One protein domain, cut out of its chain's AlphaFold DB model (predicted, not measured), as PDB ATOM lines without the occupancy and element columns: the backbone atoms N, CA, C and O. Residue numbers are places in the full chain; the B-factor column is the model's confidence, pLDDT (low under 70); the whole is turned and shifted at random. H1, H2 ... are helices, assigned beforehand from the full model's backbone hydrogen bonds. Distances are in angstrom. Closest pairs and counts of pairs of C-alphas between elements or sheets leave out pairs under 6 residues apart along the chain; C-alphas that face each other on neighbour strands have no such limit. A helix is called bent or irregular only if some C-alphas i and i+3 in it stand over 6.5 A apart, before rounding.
ATOM      1  N   PHE A   4     -27.357  33.830  -3.847       92.12
ATOM      2  CA  PHE A   4     -28.168  34.861  -3.211       92.12
ATOM      3  C   PHE A   4     -29.620  34.411  -3.022       92.12
ATOM      4  O   PHE A   4     -30.189  34.610  -1.955       92.12
ATOM      5  N   ALA A   5     -30.219  33.748  -4.017       91.81
ATOM      6  CA  ALA A   5     -31.566  33.195  -3.867       91.81
ATOM      7  C   ALA A   5     -31.625  32.110  -2.779       91.81
ATOM      8  O   ALA A   5     -32.588  32.057  -2.020       91.81
ATOM      9  N   GLU A   6     -30.597  31.268  -2.675       93.81
ATOM     10  CA  GLU A   6     -30.469  30.273  -1.601       93.81
ATOM     11  C   GLU A   6     -30.356  30.930  -0.224       93.81
ATOM     12  O   GLU A   6     -31.042  30.518   0.711       93.81
ATOM     13  N   PHE A   7     -29.551  31.990  -0.110       95.31
ATOM     14  CA  PHE A   7     -29.460  32.783   1.111       95.31
ATOM     15  C   PHE A   7     -30.827  33.360   1.510       95.31
ATOM     16  O   PHE A   7     -31.245  33.173   2.649       95.31
ATOM     17  N   LEU A   8     -31.548  33.995   0.578       95.50
ATOM     18  CA  LEU A   8     -32.868  34.574   0.853       95.50
ATOM     19  C   LEU A   8     -33.882  33.519   1.307       95.50
ATOM     20  O   LEU A   8     -34.592  33.754   2.280       95.50
ATOM     21  N   ARG A   9     -33.928  32.352   0.650       96.19
ATOM     22  CA  ARG A   9     -34.807  31.240   1.060       96.19
ATOM     23  C   ARG A   9     -34.523  30.816   2.494       96.19
ATOM     24  O   ARG A   9     -35.438  30.786   3.303       96.19
ATOM     25  N   ARG A  10     -33.245  30.612   2.827       97.12
ATOM     26  CA  ARG A  10     -32.837  30.231   4.181       97.12
ATOM     27  C   ARG A  10     -33.252  31.264   5.232       97.12
ATOM     28  O   ARG A  10     -33.672  30.873   6.311       97.12
ATOM     29  N   GLN A  11     -33.120  32.561   4.944       97.38
ATOM     30  CA  GLN A  11     -33.545  33.597   5.894       97.38
ATOM     31  C   GLN A  11     -35.066  33.621   6.074       97.38
ATOM     32  O   GLN A  11     -35.537  33.750   7.197       97.38
ATOM     33  N   ILE A  12     -35.833  33.436   4.995       96.50
ATOM     34  CA  ILE A  12     -37.296  33.344   5.080       96.50
ATOM     35  C   ILE A  12     -37.718  32.118   5.905       96.50
ATOM     36  O   ILE A  12     -38.629  32.231   6.719       96.50
ATOM     37  N   ASP A  13     -37.045  30.975   5.747       97.56
ATOM     38  CA  ASP A  13     -37.324  29.774   6.544       97.56
ATOM     39  C   ASP A  13     -37.048  30.005   8.041       97.56
ATOM     40  O   ASP A  13     -37.836  29.587   8.887       97.56
ATOM     41  N   ILE A  14     -35.965  30.720   8.373       95.81
ATOM     42  CA  ILE A  14     -35.655  31.117   9.756       95.81
ATOM     43  C   ILE A  14     -36.740  32.051  10.309       95.81
ATOM     44  O   ILE A  14     -37.226  31.825  11.416       95.81
ATOM     45  N   ASP A  15     -37.144  33.074   9.549       95.19
ATOM     46  CA  ASP A  15     -38.204  34.003   9.960       95.19
ATOM     47  C   ASP A  15     -39.526  33.257  10.218       95.19
ATOM     48  O   ASP A  15     -40.208  33.524  11.207       95.19
ATOM     49  N   LEU A  16     -39.878  32.296   9.357       95.56
ATOM     50  CA  LEU A  16     -41.072  31.464   9.517       95.56
ATOM     51  C   LEU A  16     -41.034  30.634  10.801       95.56
ATOM     52  O   LEU A  16     -42.062  30.517  11.466       95.56
ATOM     53  N   GLU A  17     -39.879  30.073  11.156       95.50
ATOM     54  CA  GLU A  17     -39.727  29.286  12.381       95.50
ATOM     55  C   GLU A  17     -39.838  30.164  13.637       95.50
ATOM     56  O   GLU A  17     -40.579  29.833  14.559       95.50
ATOM     57  N   LEU A  18     -39.216  31.348  13.633       92.00
ATOM     58  CA  LEU A  18     -39.357  32.316  14.727       92.00
ATOM     59  C   LEU A  18     -40.813  32.766  14.915       92.00
ATOM     60  O   LEU A  18     -41.285  32.916  16.042       92.00
ATOM     61  N   LEU A  19     -41.546  32.960  13.815       93.25
ATOM     62  CA  LEU A  19     -42.967  33.308  13.853       93.25
ATOM     63  C   LEU A  19     -43.841  32.162  14.371       93.25
ATOM     64  O   LEU A  19     -44.860  32.428  15.008       93.25
ATOM     65  N   ARG A  20     -43.464  30.902  14.116       92.44
ATOM     66  CA  ARG A  20     -44.148  29.730  14.682       92.44
ATOM     67  C   ARG A  20     -43.999  29.692  16.196       92.44
ATOM     68  O   ARG A  20     -45.023  29.659  16.870       92.44
ATOM     69  N   TRP A  21     -42.777  29.816  16.714       90.50
ATOM     70  CA  TRP A  21     -42.540  29.854  18.163       90.50
ATOM     71  C   TRP A  21     -43.280  31.018  18.826       90.50
ATOM     72  O   TRP A  21     -43.962  30.832  19.826       90.50
ATOM     73  N   ALA A  22     -43.254  32.207  18.214       87.88
ATOM     74  CA  ALA A  22     -43.999  33.356  18.725       87.88
ATOM     75  C   ALA A  22     -45.521  33.113  18.765       87.88
ATOM     76  O   ALA A  22     -46.204  33.606  19.661       87.88
ATOM     77  N   ARG A  23     -46.072  32.361  17.802       89.06
ATOM     78  CA  ARG A  23     -47.491  31.979  17.795       89.06
ATOM     79  C   ARG A  23     -47.810  30.984  18.912       89.06
ATOM     80  O   ARG A  23     -48.842  31.125  19.558       89.06
ATOM     81  N   GLU A  24     -46.938  30.009  19.138       89.31
ATOM     82  CA  GLU A  24     -47.082  29.013  20.205       89.31
ATOM     83  C   GLU A  24     -47.019  29.673  21.592       89.31
ATOM     84  O   GLU A  24     -47.897  29.439  22.419       89.31
ATOM     85  N   ASP A  25     -46.069  30.585  21.814       85.94
ATOM     86  CA  ASP A  25     -45.964  31.373  23.054       85.94
ATOM     87  C   ASP A  25     -47.198  32.251  23.303       85.94
ATOM     88  O   ASP A  25     -47.602  32.502  24.442       85.94
ATOM     89  N   MET A  26     -47.810  32.745  22.229       83.38
ATOM     90  CA  MET A  26     -49.066  33.480  22.300       83.38
ATOM     91  C   MET A  26     -50.246  32.579  22.679       83.38
ATOM     92  O   MET A  26     -51.056  32.958  23.525       83.38
ATOM     93  N   GLU A  27     -50.356  31.404  22.056       84.94
ATOM     94  CA  GLU A  27     -51.404  30.413  22.338       84.94
ATOM     95  C   GLU A  27     -51.283  29.852  23.767       84.94
ATOM     96  O   GLU A  27     -52.297  29.625  24.426       84.94
ATOM     97  N   ALA A  28     -50.057  29.713  24.282       84.94
ATOM     98  CA  ALA A  28     -49.766  29.295  25.652       84.94
ATOM     99  C   ALA A  28     -50.022  30.391  26.710       84.94
ATOM    100  O   ALA A  28     -49.925  30.129  27.910       84.94
ATOM    101  N   GLY A  29     -50.360  31.620  26.295       74.44
ATOM    102  CA  GLY A  29     -50.633  32.742  27.197       74.44
ATOM    103  C   GLY A  29     -49.387  33.317  27.883       74.44
ATOM    104  O   GLY A  29     -49.514  34.135  28.793       74.44
ATOM    105  N   THR A  30     -48.186  32.923  27.451       67.56
ATOM    106  CA  THR A  30     -46.900  33.352  28.020       67.56
ATOM    107  C   THR A  30     -46.491  34.760  27.579       67.56
ATOM    108  O   THR A  30     -45.660  35.387  28.235       67.56
ATOM    109  N   THR A  31     -47.090  35.312  26.516       60.53
ATOM    110  CA  THR A  31     -46.812  36.679  26.038       60.53
ATOM    111  C   THR A  31     -48.090  37.457  25.689       60.53
ATOM    112  O   THR A  31     -48.877  37.083  24.827       60.53
ATOM    113  N   ALA A  32     -48.303  38.595  26.364       55.03
ATOM    114  CA  ALA A  32     -49.558  39.357  26.306       55.03
ATOM    115  C   ALA A  32     -49.634  40.444  25.212       55.03
ATOM    116  O   ALA A  32     -50.580  41.232  25.198       55.03
ATOM    117  N   ARG A  33     -48.661  40.572  24.302       53.44
ATOM    118  CA  ARG A  33     -48.674  41.655  23.301       53.44
ATOM    119  C   ARG A  33     -48.095  41.189  21.970       53.44
ATOM    120  O   ARG A  33     -46.907  40.904  21.912       53.44
ATOM    121  N   CYS A  34     -48.948  41.212  20.935       56.62
ATOM    122  CA  CYS A  34     -48.632  41.318  19.496       56.62
ATOM    123  C   CYS A  34     -49.168  40.218  18.548       56.62
ATOM    124  O   CYS A  34     -48.529  39.904  17.552       56.62
ATOM    125  N   GLY A  35     -50.405  39.733  18.715       59.12
ATOM    126  CA  GLY A  35     -51.036  38.873  17.688       59.12
ATOM    127  C   GLY A  35     -51.063  39.483  16.286       59.12
ATOM    128  O   GLY A  35     -50.777  38.807  15.300       59.12
ATOM    129  N   GLY A  36     -51.293  40.796  16.197       63.03
ATOM    130  CA  GLY A  36     -51.205  41.527  14.932       63.03
ATOM    131  C   GLY A  36     -49.810  41.505  14.288       63.03
ATOM    132  O   GLY A  36     -49.724  41.552  13.063       63.03
ATOM    133  N   SER A  37     -48.722  41.393  15.065       79.38
ATOM    134  CA  SER A  37     -47.366  41.327  14.497       79.38
ATOM    135  C   SER A  37     -47.055  39.947  13.917       79.38
ATOM    136  O   SER A  37     -46.432  39.875  12.861       79.38
ATOM    137  N   VAL A  38     -47.551  38.868  14.536       86.81
ATOM    138  CA  VAL A  38     -47.318  37.486  14.082       86.81
ATOM    139  C   VAL A  38     -48.026  37.214  12.752       86.81
ATOM    140  O   VAL A  38     -47.393  36.774  11.791       86.81
ATOM    141  N   PHE A  39     -49.318  37.551  12.637       87.75
ATOM    142  CA  PHE A  39     -50.051  37.387  11.372       87.75
ATOM    143  C   PHE A  39     -49.447  38.223  10.238       87.75
ATOM    144  O   PHE A  39     -49.322  37.743   9.107       87.75
ATOM    145  N   ARG A  40     -49.035  39.461  10.540       91.81
ATOM    146  CA  ARG A  40     -48.322  40.320   9.589       91.81
ATOM    147  C   ARG A  40     -47.007  39.673   9.146       91.81
ATOM    148  O   ARG A  40     -46.753  39.626   7.946       91.81
ATOM    149  N   GLY A  41     -46.225  39.122  10.073       93.12
ATOM    150  CA  GLY A  41     -44.962  38.445   9.772       93.12
ATOM    151  C   GLY A  41     -45.127  37.246   8.835       93.12
ATOM    152  O   GLY A  41     -44.383  37.122   7.859       93.12
ATOM    153  N   PHE A  42     -46.143  36.400   9.051       95.56
ATOM    154  CA  PHE A  42     -46.421  35.280   8.139       95.56
ATOM    155  C   PHE A  42     -46.756  35.763   6.724       95.56
ATOM    156  O   PHE A  42     -46.244  35.217   5.744       95.56
ATOM    157  N   ARG A  43     -47.569  36.822   6.603       96.31
ATOM    158  CA  ARG A  43     -47.887  37.435   5.303       96.31
ATOM    159  C   ARG A  43     -46.661  38.041   4.631       96.31
ATOM    160  O   ARG A  43     -46.509  37.905   3.421       96.31
ATOM    161  N   GLU A  44     -45.768  38.669   5.387       95.56
ATOM    162  CA  GLU A  44     -44.508  39.176   4.845       95.56
ATOM    163  C   GLU A  44     -43.622  38.047   4.309       95.56
ATOM    164  O   GLU A  44     -43.100  38.167   3.201       95.56
ATOM    165  N   CYS A  45     -43.491  36.931   5.030       96.75
ATOM    166  CA  CYS A  45     -42.720  35.770   4.568       96.75
ATOM    167  C   CYS A  45     -43.318  35.151   3.296       96.75
ATOM    168  O   CYS A  45     -42.592  34.820   2.351       96.75
ATOM    169  N   GLU A  46     -44.649  35.057   3.230       97.38
ATOM    170  CA  GLU A  46     -45.369  34.613   2.037       97.38
ATOM    171  C   GLU A  46     -45.089  35.535   0.836       97.38
ATOM    172  O   GLU A  46     -44.743  35.061  -0.250       97.38
ATOM    173  N   LEU A  47     -45.186  36.854   1.026       96.88
ATOM    174  CA  LEU A  47     -44.920  37.842  -0.022       96.88
ATOM    175  C   LEU A  47     -43.460  37.811  -0.484       96.88
ATOM    176  O   LEU A  47     -43.212  37.782  -1.690       96.88
ATOM    177  N   LYS A  48     -42.497  37.747   0.442       96.81
ATOM    178  CA  LYS A  48     -41.067  37.609   0.124       96.81
ATOM    179  C   LYS A  48     -40.807  36.356  -0.717       96.81
ATOM    180  O   LYS A  48     -40.104  36.433  -1.724       96.81
ATOM    181  N   THR A  49     -41.425  35.226  -0.365       97.06
ATOM    182  CA  THR A  49     -41.317  33.966  -1.122       97.06
ATOM    183  C   THR A  49     -41.870  34.101  -2.540       97.06
ATOM    184  O   THR A  49     -41.222  33.694  -3.507       97.06
ATOM    185  N   ARG A  50     -43.058  34.705  -2.685       96.38
ATOM    186  CA  ARG A  50     -43.687  34.936  -3.996       96.38
ATOM    187  C   ARG A  50     -42.843  35.859  -4.872       96.38
ATOM    188  O   ARG A  50     -42.606  35.524  -6.030       96.38
ATOM    189  N   LEU A  51     -42.344  36.967  -4.322       95.12
ATOM    190  CA  LEU A  51     -41.465  37.895  -5.038       95.12
ATOM    191  C   LEU A  51     -40.157  37.217  -5.458       95.12
ATOM    192  O   LEU A  51     -39.734  37.349  -6.603       95.12
ATOM    193  N   LEU A  52     -39.542  36.428  -4.576       93.75
ATOM    194  CA  LEU A  52     -38.323  35.699  -4.917       93.75
ATOM    195  C   LEU A  52     -38.544  34.716  -6.077       93.75
ATOM    196  O   LEU A  52     -37.685  34.607  -6.952       93.75
ATOM    197  N   ARG A  53     -39.693  34.029  -6.109       92.88
ATOM    198  CA  ARG A  53     -40.069  33.133  -7.213       92.88
ATOM    199  C   ARG A  53     -40.331  33.902  -8.506       92.88
ATOM    200  O   ARG A  53     -39.837  33.494  -9.550       92.88
ATOM    201  N   LEU A  54     -41.072  35.006  -8.439       92.62
ATOM    202  CA  LEU A  54     -41.400  35.829  -9.606       92.62
ATOM    203  C   LEU A  54     -40.137  36.387 -10.280       92.62
ATOM    204  O   LEU A  54     -40.026  36.395 -11.500       92.62
ATOM    205  N   HIS A  55     -39.152  36.798  -9.480       91.44
ATOM    206  CA  HIS A  55     -37.910  37.394  -9.968       91.44
ATOM    207  C   HIS A  55     -36.770  36.379 -10.181       91.44
ATOM    208  O   HIS A  55     -35.620  36.775 -10.390       91.44
ATOM    209  N   GLN A  56     -37.045  35.070 -10.125       87.38
ATOM    210  CA  GLN A  56     -36.001  34.039 -10.194       87.38
ATOM    211  C   GLN A  56     -35.274  33.988 -11.550       87.38
ATOM    212  O   GLN A  56     -34.132  33.532 -11.601       87.38
ATOM    213  N   HIS A  57     -35.926  34.464 -12.616       84.12
ATOM    214  CA  HIS A  57     -35.416  34.468 -13.992       84.12
ATOM    215  C   HIS A  57     -35.091  35.868 -14.534       84.12
ATOM    216  O   HIS A  57     -34.797  35.991 -15.718       84.12
ATOM    217  N   CYS A  58     -35.120  36.913 -13.696       86.69
ATOM    218  CA  CYS A  58     -34.701  38.249 -14.128       86.69
ATOM    219  C   CYS A  58     -33.244  38.236 -14.609       86.69
ATOM    220  O   CYS A  58     -32.379  37.708 -13.906       86.69
ATOM    221  N   GLY A  59     -32.980  38.854 -15.762       75.25
ATOM    222  CA  GLY A  59     -31.676  38.851 -16.429       75.25
ATOM    223  C   GLY A  59     -31.485  37.678 -17.393       75.25
ATOM    224  O   GLY A  59     -30.455  37.599 -18.054       75.25
ATOM    225  N   ALA A  60     -32.463  36.770 -17.487       77.81
ATOM    226  CA  ALA A  60     -32.476  35.650 -18.428       77.81
ATOM    227  C   ALA A  60     -33.591  35.783 -19.485       77.81
ATOM    228  O   ALA A  60     -33.956  34.789 -20.115       77.81
ATOM    229  N   GLY A  61     -34.167  36.981 -19.650       75.12
ATOM    230  CA  GLY A  61     -35.204  37.264 -20.648       75.12
ATOM    231  C   GLY A  61     -36.597  36.718 -20.318       75.12
ATOM    232  O   GLY A  61     -37.445  36.676 -21.199       75.12
ATOM    233  N   ASN A  62     -36.833  36.258 -19.084       78.75
ATOM    234  CA  ASN A  62     -38.066  35.559 -18.682       78.75
ATOM    235  C   ASN A  62     -38.630  36.031 -17.326       78.75
ATOM    236  O   ASN A  62     -39.490  35.372 -16.741       78.75
ATOM    237  N   GLY A  63     -38.107  37.121 -16.766       82.06
ATOM    238  CA  GLY A  63     -38.573  37.737 -15.530       82.06
ATOM    239  C   GLY A  63     -39.256  39.088 -15.769       82.06
ATOM    240  O   GLY A  63     -39.040  39.730 -16.794       82.06
ATOM    241  N   PRO A  64     -40.012  39.597 -14.782       86.88
ATOM    242  CA  PRO A  64     -40.733  40.872 -14.900       86.88
ATOM    243  C   PRO A  64     -39.811  42.079 -15.138       86.88
ATOM    244  O   PRO A  64     -40.235  43.100 -15.664       86.88
ATOM    245  N   CYS A  65     -38.537  41.991 -14.741       86.81
ATOM    246  CA  CYS A  65     -37.567  43.053 -15.013       86.81
ATOM    247  C   CYS A  65     -37.072  43.035 -16.469       86.81
ATOM    248  O   CYS A  65     -36.665  44.081 -16.969       86.81
ATOM    249  N   ASP A  66     -37.119  41.879 -17.139       83.19
ATOM    250  CA  ASP A  66     -36.712  41.750 -18.539       83.19
ATOM    251  C   ASP A  66     -37.737  42.424 -19.471       83.19
ATOM    252  O   ASP A  66     -37.348  43.059 -20.447       83.19
ATOM    253  N   GLU A  67     -39.033  42.390 -19.126       82.38
ATOM    254  CA  GLU A  67     -40.095  43.132 -19.838       82.38
ATOM    255  C   GLU A  67     -39.861  44.651 -19.831       82.38
ATOM    256  O   GLU A  67     -40.244  45.354 -20.763       82.38
ATOM    257  N   LEU A  68     -39.187  45.157 -18.795       83.19
ATOM    258  CA  LEU A  68     -38.797  46.563 -18.668       83.19
ATOM    259  C   LEU A  68     -37.465  46.878 -19.372       83.19
ATOM    260  O   LEU A  68     -36.932  47.975 -19.209       83.19
ATOM    261  N   GLY A  69     -36.897  45.920 -20.111       77.94
ATOM    262  CA  GLY A  69     -35.615  46.063 -20.797       77.94
ATOM    263  C   GLY A  69     -34.402  46.080 -19.865       77.94
ATOM    264  O   GLY A  69     -33.323  46.494 -20.287       77.94
ATOM    265  N   GLN A  70     -34.539  45.654 -18.602       79.69
ATOM    266  CA  GLN A  70     -33.387  45.560 -17.706       79.69
ATOM    267  C   GLN A  70     -32.621  44.266 -17.964       79.69
ATOM    268  O   GLN A  70     -33.182  43.177 -17.913       79.69
ATOM    269  N   THR A  71     -31.318  44.389 -18.203       72.88
ATOM    270  CA  THR A  71     -30.398  43.251 -18.297       72.88
ATOM    271  C   THR A  71     -29.432  43.305 -17.125       72.88
ATOM    272  O   THR A  71     -28.927  44.374 -16.782       72.88
ATOM    273  N   TYR A  72     -29.172  42.151 -16.517       77.62
ATOM    274  CA  TYR A  72     -28.269  42.034 -15.381       77.62
ATOM    275  C   TYR A  72     -27.120  41.100 -15.747       77.62
ATOM    276  O   TYR A  72     -27.379  40.036 -16.320       77.62
ATOM    277  N   PRO A  73     -25.867  41.469 -15.443       75.19
ATOM    278  CA  PRO A  73     -24.735  40.616 -15.755       75.19
ATOM    279  C   PRO A  73     -24.843  39.280 -15.003       75.19
ATOM    280  O   PRO A  73     -25.240  39.276 -13.837       75.19
ATOM    281  N   PRO A  74     -24.471  38.139 -15.603       69.94
ATOM    282  CA  PRO A  74     -24.490  36.848 -14.913       69.94
ATOM    283  C   PRO A  74     -23.545  36.792 -13.697       69.94
ATOM    284  O   PRO A  74     -23.779  36.011 -12.771       69.94
ATOM    285  N   GLU A  75     -22.497  37.618 -13.666       76.06
ATOM    286  CA  GLU A  75     -21.625  37.824 -12.504       76.06
ATOM    287  C   GLU A  75     -22.320  38.553 -11.344       76.06
ATOM    288  O   GLU A  75     -21.891  38.437 -10.188       76.06
ATOM    289  N   ASP A  76     -23.415  39.262 -11.626       79.44
ATOM    290  CA  ASP A  76     -24.251  39.871 -10.609       79.44
ATOM    291  C   ASP A  76     -25.155  38.814  -9.967       79.44
ATOM    292  O   ASP A  76     -26.297  38.564 -10.355       79.44
ATOM    293  N   GLU A  77     -24.632  38.188  -8.915       80.12
ATOM    294  CA  GLU A  77     -25.356  37.178  -8.141       80.12
ATOM    295  C   GLU A  77     -26.697  37.677  -7.568       80.12
ATOM    296  O   GLU A  77     -27.539  36.855  -7.186       80.12
ATOM    297  N   ARG A  78     -26.919  39.001  -7.501       84.88
ATOM    298  CA  ARG A  78     -28.197  39.583  -7.070       84.88
ATOM    299  C   ARG A  78     -29.320  39.259  -8.050       84.88
ATOM    300  O   ARG A  78     -30.465  39.074  -7.628       84.88
ATOM    301  N   GLY A  79     -29.010  39.152  -9.341       81.94
ATOM    302  CA  GLY A  79     -30.000  39.204 -10.410       81.94
ATOM    303  C   GLY A  79     -30.519  40.630 -10.555       81.94
ATOM    304  O   GLY A  79     -29.836  41.458 -11.123       81.94
ATOM    305  N   CYS A  80     -31.694  40.937 -10.002       88.12
ATOM    306  CA  CYS A  80     -32.333  42.251 -10.143       88.12
ATOM    307  C   CYS A  80     -32.379  43.063  -8.839       88.12
ATOM    308  O   CYS A  80     -32.274  42.516  -7.737       88.12
ATOM    309  N   THR A  81     -32.649  44.367  -8.957       88.88
ATOM    310  CA  THR A  81     -32.797  45.285  -7.815       88.88
ATOM    311  C   THR A  81     -33.874  44.833  -6.830       88.88
ATOM    312  O   THR A  81     -33.663  44.919  -5.623       88.88
ATOM    313  N   THR A  82     -34.994  44.270  -7.299       91.38
ATOM    314  CA  THR A  82     -36.041  43.739  -6.406       91.38
ATOM    315  C   THR A  82     -35.496  42.648  -5.491       91.38
ATOM    316  O   THR A  82     -35.759  42.655  -4.290       91.38
ATOM    317  N   ARG A  83     -34.685  41.729  -6.028       92.25
ATOM    318  CA  ARG A  83     -34.040  40.688  -5.220       92.25
ATOM    319  C   ARG A  83     -33.040  41.296  -4.236       92.25
ATOM    320  O   ARG A  83     -33.009  40.866  -3.088       92.25
ATOM    321  N   ALA A  84     -32.261  42.295  -4.653       92.00
ATOM    322  CA  ALA A  84     -31.323  42.988  -3.766       92.00
ATOM    323  C   ALA A  84     -32.049  43.668  -2.587       92.00
ATOM    324  O   ALA A  84     -31.641  43.521  -1.435       92.00
ATOM    325  N   LEU A  85     -33.180  44.330  -2.852       93.56
ATOM    326  CA  LEU A  85     -34.019  44.959  -1.828       93.56
ATOM    327  C   LEU A  85     -34.634  43.940  -0.858       93.56
ATOM    328  O   LEU A  85     -34.674  44.204   0.341       93.56
ATOM    329  N   LEU A  86     -35.041  42.756  -1.336       94.69
ATOM    330  CA  LEU A  86     -35.489  41.658  -0.462       94.69
ATOM    331  C   LEU A  86     -34.398  41.194   0.513       94.69
ATOM    332  O   LEU A  86     -34.719  40.707   1.595       94.69
ATOM    333  N   GLY A  87     -33.125  41.327   0.133       94.31
ATOM    334  CA  GLY A  87     -31.986  40.962   0.971       94.31
ATOM    335  C   GLY A  87     -31.592  42.007   2.004       94.31
ATOM    336  O   GLY A  87     -30.927  41.658   2.976       94.31
ATOM    337  N   LEU A  88     -32.003  43.264   1.833       94.00
ATOM    338  CA  LEU A  88     -31.569  44.369   2.686       94.00
ATOM    339  C   LEU A  88     -31.889  44.168   4.186       94.00
ATOM    340  O   LEU A  88     -30.997  44.420   5.001       94.00
ATOM    341  N   PRO A  89     -33.075  43.646   4.578       94.50
ATOM    342  CA  PRO A  89     -33.378  43.332   5.980       94.50
ATOM    343  C   PRO A  89     -32.481  42.253   6.602       94.50
ATOM    344  O   PRO A  89     -32.509  42.074   7.813       94.50
ATOM    345  N   TYR A  90     -31.715  41.524   5.788       95.69
ATOM    346  CA  TYR A  90     -30.821  40.452   6.219       95.69
ATOM    347  C   TYR A  90     -29.339  40.826   6.086       95.69
ATOM    348  O   TYR A  90     -28.477  39.948   6.128       95.69
ATOM    349  N   SER A  91     -29.031  42.109   5.876       95.50
ATOM    350  CA  SER A  91     -27.663  42.584   5.616       95.50
ATOM    351  C   SER A  91     -26.688  42.378   6.780       95.50
ATOM    352  O   SER A  91     -25.477  42.334   6.568       95.50
ATOM    353  N   ASP A  92     -27.215  42.206   7.989       95.06
ATOM    354  CA  ASP A  92     -26.505  41.903   9.230       95.06
ATOM    355  C   ASP A  92     -26.393  40.392   9.511       95.06
ATOM    356  O   ASP A  92     -25.719  39.977  10.455       95.06
ATOM    357  N   ARG A  93     -27.047  39.543   8.707       94.50
ATOM    358  CA  ARG A  93     -27.117  38.100   8.961       94.50
ATOM    359  C   ARG A  93     -25.871  37.372   8.451       94.50
ATOM    360  O   ARG A  93     -25.385  37.661   7.353       94.50
ATOM    361  N   PRO A  94     -25.377  36.356   9.188       95.12
ATOM    362  CA  PRO A  94     -24.268  35.529   8.730       95.12
ATOM    363  C   PRO A  94     -24.519  34.945   7.335       95.12
ATOM    364  O   PRO A  94     -25.572  34.372   7.056       95.12
ATOM    365  N   GLY A  95     -23.524  35.075   6.459       92.31
ATOM    366  CA  GLY A  95     -23.598  34.613   5.072       92.31
ATOM    367  C   GLY A  95     -24.065  35.668   4.068       92.31
ATOM    368  O   GLY A  95     -23.906  35.430   2.868       92.31
TER     369      GLY A  95
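Overview. This is residues 4 to 95 of the 102 residues of an uncharacterized protein of Saccharopolyspora gloriosae (UniProt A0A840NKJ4). A long helical hairpin, H1 and H2 side by side, makes the length of the body; the short helix H4 packs on both near the open end. Beyond that end lies a small head of loops with the four-residue H3. The printed part has 92 residues, with four named helices in the order H1, H2, H3, H4 and no named strand: the class is all helix. It is loose, with a radius of gyration of the C-alphas of 16.2 A, and spans 51 by 26 by 15 A.

Arrangement. H1, residues 4 to 27, and H2, residues 35 to 54, form a hairpin: they touch at a shallow tilt of 20 degrees, opposite ways, their closest C-alphas, Ile 12 and Cys 45, 6.0 A apart. H3, residues 64 to 67, is close to H2 but not clearly touching, with the closest C-alphas, Leu 54 and Pro 64, at 7.3 A. H3 is apart from H1 and H4. H4, residues 81 to 90, touches H2 at residues 48 to 52 alone, closest C-alphas Leu 52 and Arg 83, 6.6 A, opposite ways at a steep tilt of 37 degrees, only just past shallow. H4 only just touches H1, at residues 8 to 11 alone, with 3 pairs of C-alphas within 8 A, the closest Leu 8 and Gly 87 at 6.4 A; they run the same way at a steep tilt of 47 degrees. Every O i to N i+4 pair is within hydrogen-bond range in H1 and H2, and 4 of 6 in H4; H3 is too short for one.

Along the chain. H1 begins at C-alpha 4, (-28.168, 34.861, -3.211), and is 34.8 A long; H2 is 29.1 A and H3 5.5 A. H4, 15.0 A, ends at C-alpha 90, (-30.821, 40.452, 6.219); it is only just irregular, C-alphas 86 and 89 being 7.0 A apart.

Size, cuts and confidence. The C-alphas farthest apart, Gly 29 and Gly 69, are 52.0 A apart. The printed part has no cut; the link from H3 to H4 is long, 13 residues. The model's pLDDT is under 70 at residues 30 to 36 and 74.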